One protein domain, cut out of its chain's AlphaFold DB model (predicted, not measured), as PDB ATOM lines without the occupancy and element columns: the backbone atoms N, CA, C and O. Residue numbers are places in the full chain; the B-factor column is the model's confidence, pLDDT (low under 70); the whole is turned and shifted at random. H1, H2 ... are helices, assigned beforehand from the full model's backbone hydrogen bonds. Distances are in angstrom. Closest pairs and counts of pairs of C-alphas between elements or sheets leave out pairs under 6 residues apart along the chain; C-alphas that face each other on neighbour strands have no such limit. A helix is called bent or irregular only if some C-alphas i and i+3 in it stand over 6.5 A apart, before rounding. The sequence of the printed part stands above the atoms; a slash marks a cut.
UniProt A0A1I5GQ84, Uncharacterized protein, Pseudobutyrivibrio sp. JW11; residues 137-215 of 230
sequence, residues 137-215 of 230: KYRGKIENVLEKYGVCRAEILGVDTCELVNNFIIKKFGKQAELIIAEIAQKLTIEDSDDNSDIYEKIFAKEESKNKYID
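What this domain is: This is residues 137 to 215 of the 230 residues of an uncharacterized protein of Pseudobutyrivibrio sp. JW11 (UniProt A0A1I5GQ84). H3 folds back on itself as two arms, H3a and H3b, and H1 packs on both, making a small helical body. From it a thin loop, residues 193 to 209 with short H4, sticks out and makes the length. The printed 79 residues hold H1, H2, H3 and H4 in that order, all helix, only just loose, close to extended: radius of gyration of the C-alphas 17.1 A, spans 52 by 25 by 18 A.

Where its parts are: Find C-alpha 161 at (-3.073, 6.510, 45.444), where H3, residues 161 to 188, begins; assigned as one helix by its hydrogen bonds, it is bent, with C-alphas 172 and 175 9.4 A apart. H3a, 161 to 172, measures 15.0 A; H3b, 175 to 188, measures 21.4 A and ends at (8.923, 6.314, 49.548). H1, 137 to 148, measures 19.7 A; H2, 153 to 156, and H4, 197 to 200, 5.5 A each.

How they stand to each other: H3a and H3b touch, closest at C-alphas 170 and 177, 5.1 A, at a shallow tilt of 26 degrees, opposite ways. H1 touches H3b, closest at C-alphas 142 and 184, 6.2 A. H4 is apart from H3b. O i to N i+4 pairs within hydrogen-bond range are 6 of 8 in H1 and H3a, 9 of 10 in H3b.

The domain as a whole: The printed part has no cut. Residues 190 to 213 have pLDDT under 70.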
ATOM      1  N   LYS A 137      -1.053   8.808  53.077       91.25
ATOM      2  CA  LYS A 137      -0.009   9.764  53.509       91.25
ATOM      3  C   LYS A 137       1.026  10.073  52.412       91.25
ATOM      4  O   LYS A 137       1.675  11.116  52.451       91.25
ATOM      5  N   TYR A 138       1.173   9.193  51.418       92.50
ATOM      6  CA  TYR A 138       2.103   9.348  50.304       92.50
ATOM      7  C   TYR A 138       1.544  10.008  49.054       92.50
ATOM      8  O   TYR A 138       2.324  10.319  48.149       92.50
ATOM      9  N   ARG A 139       0.243  10.312  49.022       93.94
ATOM     10  CA  ARG A 139      -0.411  10.935  47.873       93.94
ATOM     11  C   ARG A 139       0.341  12.166  47.369       93.94
ATOM     12  O   ARG A 139       0.725  12.200  46.208       93.94
ATOM     13  N   GLY A 140       0.645  13.125  48.245       93.81
ATOM     14  CA  GLY A 140       1.335  14.358  47.843       93.81
ATOM     15  C   GLY A 140       2.730  14.121  47.248       93.81
ATOM     16  O   GLY A 140       3.116  14.784  46.289       93.81
ATOM     17  N   LYS A 141       3.488  13.135  47.754       93.75
ATOM     18  CA  LYS A 141       4.795  12.774  47.174       93.75
ATOM     19  C   LYS A 141       4.644  12.203  45.764       93.75
ATOM     20  O   LYS A 141       5.468  12.502  44.906       93.75
ATOM     21  N   ILE A 142       3.611  11.393  45.541       95.06
ATOM     22  CA  ILE A 142       3.317  10.786  44.240       95.06
ATOM     23  C   ILE A 142       2.846  11.844  43.248       95.06
ATOM     24  O   ILE A 142       3.375  11.897  42.143       95.06
ATOM     25  N   GLU A 143       1.937  12.729  43.657       95.81
ATOM     26  CA  GLU A 143       1.484  13.857  42.836       95.81
ATOM     27  C   GLU A 143       2.675  14.718  42.380       95.81
ATOM     28  O   GLU A 143       2.832  14.944  41.183       95.81
ATOM     29  N   ASN A 144       3.607  15.052  43.283       94.88
ATOM     30  CA  ASN A 144       4.829  15.797  42.942       94.88
ATOM     31  C   ASN A 144       5.738  15.082  41.924       94.88
ATOM     32  O   ASN A 144       6.470  15.739  41.184       94.88
ATOM     33  N   VAL A 145       5.768  13.744  41.912       95.81
ATOM     34  CA  VAL A 145       6.498  12.997  40.874       95.81
ATOM     35  C   VAL A 145       5.732  13.094  39.559       95.81
ATOM     36  O   VAL A 145       6.315  13.477  38.551       95.81
ATOM     37  N   LEU A 146       4.427  12.816  39.571       97.06
ATOM     38  CA  LEU A 146       3.576  12.816  38.381       97.06
ATOM     39  C   LEU A 146       3.517  14.179  37.674       97.06
ATOM     40  O   LEU A 146       3.503  14.221  36.443       97.06
ATOM     41  N   GLU A 147       3.573  15.283  38.419       97.00
ATOM     42  CA  GLU A 147       3.649  16.640  37.864       97.00
ATOM     43  C   GLU A 147       4.877  16.839  36.958       97.00
ATOM     44  O   GLU A 147       4.766  17.449  35.895       97.00
ATOM     45  N   LYS A 148       6.035  16.252  37.301       96.12
ATOM     46  CA  LYS A 148       7.247  16.307  36.456       96.12
ATOM     47  C   LYS A 148       7.064  15.600  35.116       96.12
ATOM     48  O   LYS A 148       7.729  15.944  34.143       96.12
ATOM     49  N   TYR A 149       6.163  14.621  35.076       96.62
ATOM     50  CA  TYR A 149       5.785  13.873  33.878       96.62
ATOM     51  C   TYR A 149       4.554  14.472  33.179       96.62
ATOM     52  O   TYR A 149       3.973  13.841  32.294       96.62
ATOM     53  N   GLY A 150       4.157  15.695  33.552       96.44
ATOM     54  CA  GLY A 150       3.084  16.441  32.902       96.44
ATOM     55  C   GLY A 150       1.675  15.973  33.264       96.44
ATOM     56  O   GLY A 150       0.744  16.276  32.522       96.44
ATOM     57  N   VAL A 151       1.499  15.234  34.364       97.31
ATOM     58  CA  VAL A 151       0.167  14.913  34.895       97.31
ATOM     59  C   VAL A 151      -0.339  16.103  35.697       97.31
ATOM     60  O   VAL A 151       0.286  16.503  36.677       97.31
ATOM     61  N   CYS A 152      -1.483  16.658  35.312       94.62
ATOM     62  CA  CYS A 152      -2.117  17.715  36.090       94.62
ATOM     63  C   CYS A 152      -3.115  17.148  37.110       94.62
ATOM     64  O   CYS A 152      -3.710  16.087  36.917       94.62
ATOM     65  N   ARG A 153      -3.365  17.902  38.188       91.44
ATOM     66  CA  ARG A 153      -4.284  17.500  39.269       91.44
ATOM     67  C   ARG A 153      -5.690  17.129  38.782       91.44
ATOM     68  O   ARG A 153      -6.335  16.275  39.382       91.44
ATOM     69  N   ALA A 154      -6.169  17.753  37.706       95.06
ATOM     70  CA  ALA A 154      -7.491  17.472  37.151       95.06
ATOM     71  C   ALA A 154      -7.601  16.052  36.563       95.06
ATOM     72  O   ALA A 154      -8.668  15.452  36.633       95.06
ATOM     73  N   GLU A 155      -6.507  15.494  36.031       96.00
ATOM     74  CA  GLU A 155      -6.484  14.141  35.448       96.00
ATOM     75  C   GLU A 155      -6.581  13.030  36.496       96.00
ATOM     76  O   GLU A 155      -6.975  11.912  36.174       96.00
ATOM     77  N   ILE A 156      -6.202  13.335  37.736       95.62
ATOM     78  CA  ILE A 156      -6.133  12.383  38.849       95.62
ATOM     79  C   ILE A 156      -7.170  12.678  39.935       95.62
ATOM     80  O   ILE A 156      -7.130  12.109  41.031       95.62
ATOM     81  N   LEU A 157      -8.099  13.591  39.648       93.69
ATOM     82  CA  LEU A 157      -9.183  13.926  40.554       93.69
ATOM     83  C   LEU A 157     -10.080  12.698  40.747       93.69
ATOM     84  O   LEU A 157     -10.586  12.131  39.784       93.69
ATOM     85  N   GLY A 158     -10.278  12.294  42.002       91.19
ATOM     86  CA  GLY A 158     -11.082  11.117  42.343       91.19
ATOM     87  C   GLY A 158     -10.368   9.772  42.175       91.19
ATOM     88  O   GLY A 158     -10.964   8.752  42.492       91.19
ATOM     89  N   VAL A 159      -9.106   9.762  41.736       94.94
ATOM     90  CA  VAL A 159      -8.273   8.553  41.655       94.94
ATOM     91  C   VAL A 159      -7.469   8.430  42.946       94.94
ATOM     92  O   VAL A 159      -6.729   9.358  43.285       94.94
ATOM     93  N   ASP A 160      -7.615   7.338  43.693       95.44
ATOM     94  CA  ASP A 160      -6.841   7.089  44.915       95.44
ATOM     95  C   ASP A 160      -5.376   6.716  44.610       95.44
ATOM     96  O   ASP A 160      -4.991   6.466  43.469       95.44
ATOM     97  N   THR A 161      -4.518   6.711  45.634       94.81
ATOM     98  CA  THR A 161      -3.073   6.510  45.444       94.81
ATOM     99  C   THR A 161      -2.722   5.104  44.953       94.81
ATOM    100  O   THR A 161      -1.756   4.946  44.201       94.81
ATOM    101  N   CYS A 162      -3.490   4.087  45.350       95.00
ATOM    102  CA  CYS A 162      -3.293   2.720  44.885       95.00
ATOM    103  C   CYS A 162      -3.672   2.613  43.403       95.00
ATOM    104  O   CYS A 162      -2.883   2.080  42.622       95.00
ATOM    105  N   GLU A 163      -4.811   3.169  42.987       95.81
ATOM    106  CA  GLU A 163      -5.217   3.197  41.576       95.81
ATOM    107  C   GLU A 163      -4.230   3.997  40.713       95.81
ATOM    108  O   GLU A 163      -3.903   3.590  39.590       95.81
ATOM    109  N   LEU A 164      -3.672   5.089  41.257       96.38
ATOM    110  CA  LEU A 164      -2.647   5.870  40.567       96.38
ATOM    111  C   LEU A 164      -1.456   5.002  40.160       96.38
ATOM    112  O   LEU A 164      -1.072   4.966  38.988       96.38
ATOM    113  N   VAL A 165      -0.875   4.285  41.118       95.81
ATOM    114  CA  VAL A 165       0.356   3.529  40.873       95.81
ATOM    115  C   VAL A 165       0.097   2.214  40.153       95.81
ATOM    116  O   VAL A 165       0.857   1.852  39.254       95.81
ATOM    117  N   ASN A 166      -0.980   1.514  40.499       95.38
ATOM    118  CA  ASN A 166      -1.224   0.176  39.977       95.38
ATOM    119  C   ASN A 166      -1.872   0.153  38.589       95.38
ATOM    120  O   ASN A 166      -1.763  -0.861  37.898       95.38
ATOM    121  N   ASN A 167      -2.542   1.231  38.169       95.25
ATOM    122  CA  ASN A 167      -3.291   1.247  36.912       95.25
ATOM    123  C   ASN A 167      -3.089   2.540  36.110       95.25
ATOM    124  O   ASN A 167      -2.711   2.458  34.938       95.25
ATOM    125  N   PHE A 168      -3.292   3.723  36.700       97.50
ATOM    126  CA  PHE A 168      -3.235   4.992  35.958       97.50
ATOM    127  C   PHE A 168      -1.872   5.214  35.288       97.50
ATOM    128  O   PHE A 168      -1.816   5.445  34.078       97.50
ATOM    129  N   ILE A 169      -0.771   5.101  36.045       97.06
ATOM    130  CA  ILE A 169       0.589   5.308  35.522       97.06
ATOM    131  C   ILE A 169       0.893   4.300  34.411       97.06
ATOM    132  O   ILE A 169       1.365   4.684  33.339       97.06
ATOM    133  N   ILE A 170       0.568   3.025  34.634       95.75
ATOM    134  CA  ILE A 170       0.791   1.946  33.664       95.75
ATOM    135  C   ILE A 170       0.041   2.234  32.362       95.75
ATOM    136  O   ILE A 170       0.624   2.185  31.277       95.75
ATOM    137  N   LYS A 171      -1.241   2.595  32.460       97.06
ATOM    138  CA  LYS A 171      -2.092   2.874  31.302       97.06
ATOM    139  C   LYS A 171      -1.654   4.126  30.543       97.06
ATOM    140  O   LYS A 171      -1.667   4.118  29.316       97.06
ATOM    141  N   LYS A 172      -1.289   5.198  31.252       97.19
ATOM    142  CA  LYS A 172      -0.934   6.487  30.640       97.19
ATOM    143  C   LYS A 172       0.451   6.463  29.993       97.19
ATOM    144  O   LYS A 172       0.615   7.002  28.902       97.19
ATOM    145  N   PHE A 173       1.432   5.852  30.652       97.12
ATOM    146  CA  PHE A 173       2.841   5.951  30.261       97.12
ATOM    147  C   PHE A 173       3.397   4.681  29.605       97.12
ATOM    148  O   PHE A 173       4.500   4.709  29.048       97.12
ATOM    149  N   GLY A 174       2.655   3.567  29.628       95.50
ATOM    150  CA  GLY A 174       3.056   2.310  29.001       95.50
ATOM    151  C   GLY A 174       4.448   1.877  29.459       95.50
ATOM    152  O   GLY A 174       4.694   1.702  30.646       95.50
ATOM    153  N   LYS A 175       5.396   1.774  28.519       93.25
ATOM    154  CA  LYS A 175       6.785   1.368  28.807       93.25
ATOM    155  C   LYS A 175       7.530   2.305  29.769       93.25
ATOM    156  O   LYS A 175       8.477   1.867  30.405       93.25
ATOM    157  N   GLN A 176       7.138   3.577  29.874       95.25
ATOM    158  CA  GLN A 176       7.783   4.522  30.798       95.25
ATOM    159  C   GLN A 176       7.277   4.387  32.242       95.25
ATOM    160  O   GLN A 176       7.887   4.947  33.149       95.25
ATOM    161  N   ALA A 177       6.194   3.636  32.476       95.19
ATOM    162  CA  ALA A 177       5.606   3.476  33.801       95.19
ATOM    163  C   ALA A 177       6.601   2.917  34.827       95.19
ATOM    164  O   ALA A 177       6.633   3.393  35.956       95.19
ATOM    165  N   GLU A 178       7.450   1.967  34.430       94.00
ATOM    166  CA  GLU A 178       8.449   1.357  35.317       94.00
ATOM    167  C   GLU A 178       9.436   2.388  35.878       94.00
ATOM    168  O   GLU A 178       9.747   2.360  37.067       94.00
ATOM    169  N   LEU A 179       9.871   3.347  35.052       95.81
ATOM    170  CA  LEU A 179      10.771   4.424  35.476       95.81
ATOM    171  C   LEU A 179      10.092   5.356  36.486       95.81
ATOM    172  O   LEU A 179      10.693   5.716  37.496       95.81
ATOM    173  N   ILE A 180       8.829   5.707  36.238       96.06
ATOM    174  CA  ILE A 180       8.045   6.584  37.119       96.06
ATOM    175  C   ILE A 180       7.789   5.888  38.462       96.06
ATOM    176  O   ILE A 180       7.982   6.484  39.520       96.06
ATOM    177  N   ILE A 181       7.402   4.609  38.433       94.12
ATOM    178  CA  ILE A 181       7.172   3.802  39.639       94.12
ATOM    179  C   ILE A 181       8.473   3.643  40.435       94.12
ATOM    180  O   ILE A 181       8.440   3.722  41.662       94.12
ATOM    181  N   ALA A 182       9.622   3.482  39.771       91.88
ATOM    182  CA  ALA A 182      10.922   3.448  40.435       91.88
ATOM    183  C   ALA A 182      11.290   4.793  41.091       91.88
ATOM    184  O   ALA A 182      11.814   4.798  42.206       91.88
ATOM    185  N   GLU A 183      10.990   5.937  40.462       93.81
ATOM    186  CA  GLU A 183      11.184   7.249  41.100       93.81
ATOM    187  C   GLU A 183      10.272   7.414  42.326       93.81
ATOM    188  O   GLU A 183      10.728   7.871  43.378       93.81
ATOM    189  N   ILE A 184       9.008   6.987  42.228       93.56
ATOM    190  CA  ILE A 184       8.093   6.958  43.375       93.56
ATOM    191  C   ILE A 184       8.685   6.083  44.487       93.56
ATOM    192  O   ILE A 184       8.794   6.552  45.617       93.56
ATOM    193  N   ALA A 185       9.150   4.868  44.177       90.19
ATOM    194  CA  ALA A 185       9.787   3.962  45.138       90.19
ATOM    195  C   ALA A 185      10.915   4.642  45.926       90.19
ATOM    196  O   ALA A 185      10.962   4.574  47.154       90.19
ATOM    197  N   GLN A 186      11.794   5.359  45.222       88.50
ATOM    198  CA  GLN A 186      12.902   6.089  45.837       88.50
ATOM    199  C   GLN A 186      12.417   7.199  46.777       88.50
ATOM    200  O   GLN A 186      13.029   7.441  47.813       88.50
ATOM    201  N   LYS A 187      11.304   7.871  46.455       87.44
ATOM    202  CA  LYS A 187      10.696   8.901  47.320       87.44
ATOM    203  C   LYS A 187       9.970   8.329  48.541       87.44
ATOM    204  O   LYS A 187       9.731   9.069  49.505       87.44
ATOM    205  N   LEU A 188       9.606   7.051  48.484       87.56
ATOM    206  CA  LEU A 188       8.923   6.314  49.548       87.56
ATOM    207  C   LEU A 188       9.865   5.427  50.374       87.56
ATOM    208  O   LEU A 188       9.420   4.788  51.318       87.56
ATOM    209  N   THR A 189      11.156   5.391  50.043       81.75
ATOM    210  CA  THR A 189      12.147   4.607  50.787       81.75
ATOM    211  C   THR A 189      12.341   5.180  52.192       81.75
ATOM    212  O   THR A 189      12.576   6.382  52.339       81.75
ATOM    213  N   ILE A 190      12.270   4.319  53.209       66.25
ATOM    214  CA  ILE A 190      12.661   4.652  54.583       66.25
ATOM    215  C   ILE A 190      14.173   4.444  54.685       66.25
ATOM    216  O   ILE A 190      14.684   3.364  54.383       66.25
ATOM    217  N   GLU A 191      14.905   5.483  55.078       50.16
ATOM    218  CA  GLU A 191      16.253   5.296  55.610       50.16
ATOM    219  C   GLU A 191      16.082   4.891  57.074       50.16
ATOM    220  O   GLU A 191      15.578   5.695  57.859       50.16
ATOM    221  N   ASP A 192      16.429   3.642  57.415       44.59
ATOM    222  CA  ASP A 192      16.445   3.149  58.798       44.59
ATOM    223  C   ASP A 192      17.199   4.154  59.676       44.59
ATOM    224  O   ASP A 192      18.428   4.250  59.646       44.59
ATOM    225  N   SER A 193      16.432   4.942  60.420       42.31
ATOM    226  CA  SER A 193      16.910   5.845  61.451       42.31
ATOM    227  C   SER A 193      16.064   5.582  62.690       42.31
ATOM    228  O   SER A 193      14.872   5.872  62.719       42.31
ATOM    229  N   ASP A 194      16.740   4.964  63.658       47.06
ATOM    230  CA  ASP A 194      16.478   4.959  65.095       47.06
ATOM    231  C   ASP A 194      15.137   4.400  65.597       47.06
ATOM    232  O   ASP A 194      14.157   5.116  65.759       47.06
ATOM    233  N   ASP A 195      15.144   3.102  65.935       42.06
ATOM    234  CA  ASP A 195      14.878   2.645  67.315       42.06
ATOM    235  C   ASP A 195      15.126   1.121  67.444       42.06
ATOM    236  O   ASP A 195      14.258   0.303  67.133       42.06
ATOM    237  N   ASN A 196      16.339   0.763  67.911       42.84
ATOM    238  CA  ASN A 196      16.884  -0.559  68.333       42.84
ATOM    239  C   ASN A 196      18.212  -0.997  67.670       42.84
ATOM    240  O   ASN A 196      18.580  -2.175  67.743       42.84
ATOM    241  N   SER A 197      18.995  -0.081  67.092       44.94
ATOM    242  CA  SER A 197      20.369  -0.387  66.646       44.94
ATOM    243  C   SER A 197      21.277  -0.868  67.796       44.94
ATOM    244  O   SER A 197      22.107  -1.755  67.597       44.94
ATOM    245  N   ASP A 198      21.044  -0.403  69.029       47.47
ATOM    246  CA  ASP A 198      21.896  -0.695  70.194       47.47
ATOM    247  C   ASP A 198      21.905  -2.164  70.667       47.47
ATOM    248  O   ASP A 198      22.842  -2.588  71.358       47.47
ATOM    249  N   ILE A 199      20.885  -2.961  70.321       49.47
ATOM    250  CA  ILE A 199      20.802  -4.384  70.707       49.47
ATOM    251  C   ILE A 199      21.361  -5.289  69.602       49.47
ATOM    252  O   ILE A 199      22.016  -6.289  69.904       49.47
ATOM    253  N   TYR A 200      21.154  -4.932  68.333       45.47
ATOM    254  CA  TYR A 200      21.585  -5.745  67.191       45.47
ATOM    255  C   TYR A 200      23.084  -5.597  66.888       45.47
ATOM    256  O   TYR A 200      23.755  -6.601  66.626       45.47
ATOM    257  N   GLU A 201      23.641  -4.384  67.006       48.62
ATOM    258  CA  GLU A 201      25.064  -4.129  66.724       48.62
ATOM    259  C   GLU A 201      26.012  -4.830  67.711       48.62
ATOM    260  O   GLU A 201      27.130  -5.195  67.348       48.62
ATOM    261  N   LYS A 202      25.564  -5.104  68.945       52.22
ATOM    262  CA  LYS A 202      26.383  -5.796  69.957       52.22
ATOM    263  C   LYS A 202      26.491  -7.307  69.760       52.22
ATOM    264  O   LYS A 202      27.392  -7.908  70.342       52.22
ATOM    265  N   ILE A 203      25.598  -7.933  68.988       53.59
ATOM    266  CA  ILE A 203      25.527  -9.403  68.894       53.59
ATOM    267  C   ILE A 203      25.980  -9.916  67.521       53.59
ATOM    268  O   ILE A 203      26.598 -10.978  67.448       53.59
ATOM    269  N   PHE A 204      25.739  -9.173  66.437       51.72
ATOM    270  CA  PHE A 204      25.889  -9.714  65.080       51.72
ATOM    271  C   PHE A 204      26.698  -8.820  64.144       51.72
ATOM    272  O   PHE A 204      26.310  -8.601  63.002       51.72
ATOM    273  N   ALA A 205      27.861  -8.346  64.594       49.25
ATOM    274  CA  ALA A 205      28.861  -7.766  63.704       49.25
ATOM    275  C   ALA A 205      29.296  -8.786  62.630       49.25
ATOM    276  O   ALA A 205      30.240  -9.552  62.824       49.25
ATOM    277  N   LYS A 206      28.584  -8.786  61.502       38.81
ATOM    278  CA  LYS A 206      29.022  -9.174  60.162       38.81
ATOM    279  C   LYS A 206      28.127  -8.444  59.168       38.81
ATOM    280  O   LYS A 206      26.910  -8.563  59.216       38.81
ATOM    281  N   GLU A 207      28.780  -7.644  58.337       50.06
ATOM    282  CA  GLU A 207      28.211  -6.803  57.291       50.06
ATOM    283  C   GLU A 207      27.158  -7.533  56.455       50.06
ATOM    284  O   GLU A 207      27.498  -8.484  55.760       50.06
ATOM    285  N   GLU A 208      25.936  -7.003  56.428       39.91
ATOM    286  CA  GLU A 208      25.106  -6.987  55.226       39.91
ATOM    287  C   GLU A 208      24.419  -5.617  55.133       39.91
ATOM    288  O   GLU A 208      24.114  -4.967  56.131       39.91
ATOM    289  N   SER A 209      24.304  -5.137  53.899       40.91
ATOM    290  CA  SER A 209      23.887  -3.802  53.477       40.91
ATOM    291  C   SER A 209      22.703  -3.220  54.247       40.91
ATOM    292  O   SER A 209      21.722  -3.914  54.489       40.91
ATOM    293  N   LYS A 210      22.741  -1.902  54.501       45.38
ATOM    294  CA  LYS A 210      21.558  -1.088  54.826       45.38
ATOM    295  C   LYS A 210      20.481  -1.337  53.761       45.38
ATOM    296  O   LYS A 210      20.518  -0.722  52.693       45.38
ATOM    297  N   ASN A 211      19.585  -2.287  54.004       49.84
ATOM    298  CA  ASN A 211      18.530  -2.635  53.069       49.84
ATOM    299  C   ASN A 211      17.568  -1.451  53.012       49.84
ATOM    300  O   ASN A 211      16.908  -1.114  53.985       49.84
ATOM    301  N   LYS A 212      17.529  -0.776  51.865       58.81
ATOM    302  CA  LYS A 212      16.552   0.275  51.598       58.81
ATOM    303  C   LYS A 212      15.194  -0.385  51.387       58.81
ATOM    304  O   LYS A 212      14.948  -0.942  50.319       58.81
ATOM    305  N   TYR A 213      14.334  -0.334  52.398       67.75
ATOM    306  CA  TYR A 213      12.956  -0.797  52.286       67.75
ATOM    307  C   TYR A 213      12.069   0.319  51.733       67.75
ATOM    308  O   TYR A 213      12.168   1.483  52.131       67.75
ATOM    309  N   ILE A 214      11.205  -0.038  50.788       75.19
ATOM    310  CA  ILE A 214      10.185   0.866  50.263       75.19
ATOM    311  C   ILE A 214       8.977   0.781  51.197       75.19
ATOM    312  O   ILE A 214       8.547  -0.325  51.511       75.19
ATOM    313  N   ASP A 215       8.427   1.917  51.639       79.88
ATOM    314  CA  ASP A 215       7.250   1.931  52.522       79.88
ATOM    315  C   ASP A 215       5.942   1.698  51.748       79.88
ATOM    316  O   ASP A 215       5.090   2.582  51.628       79.88
TER     317      ASP A 215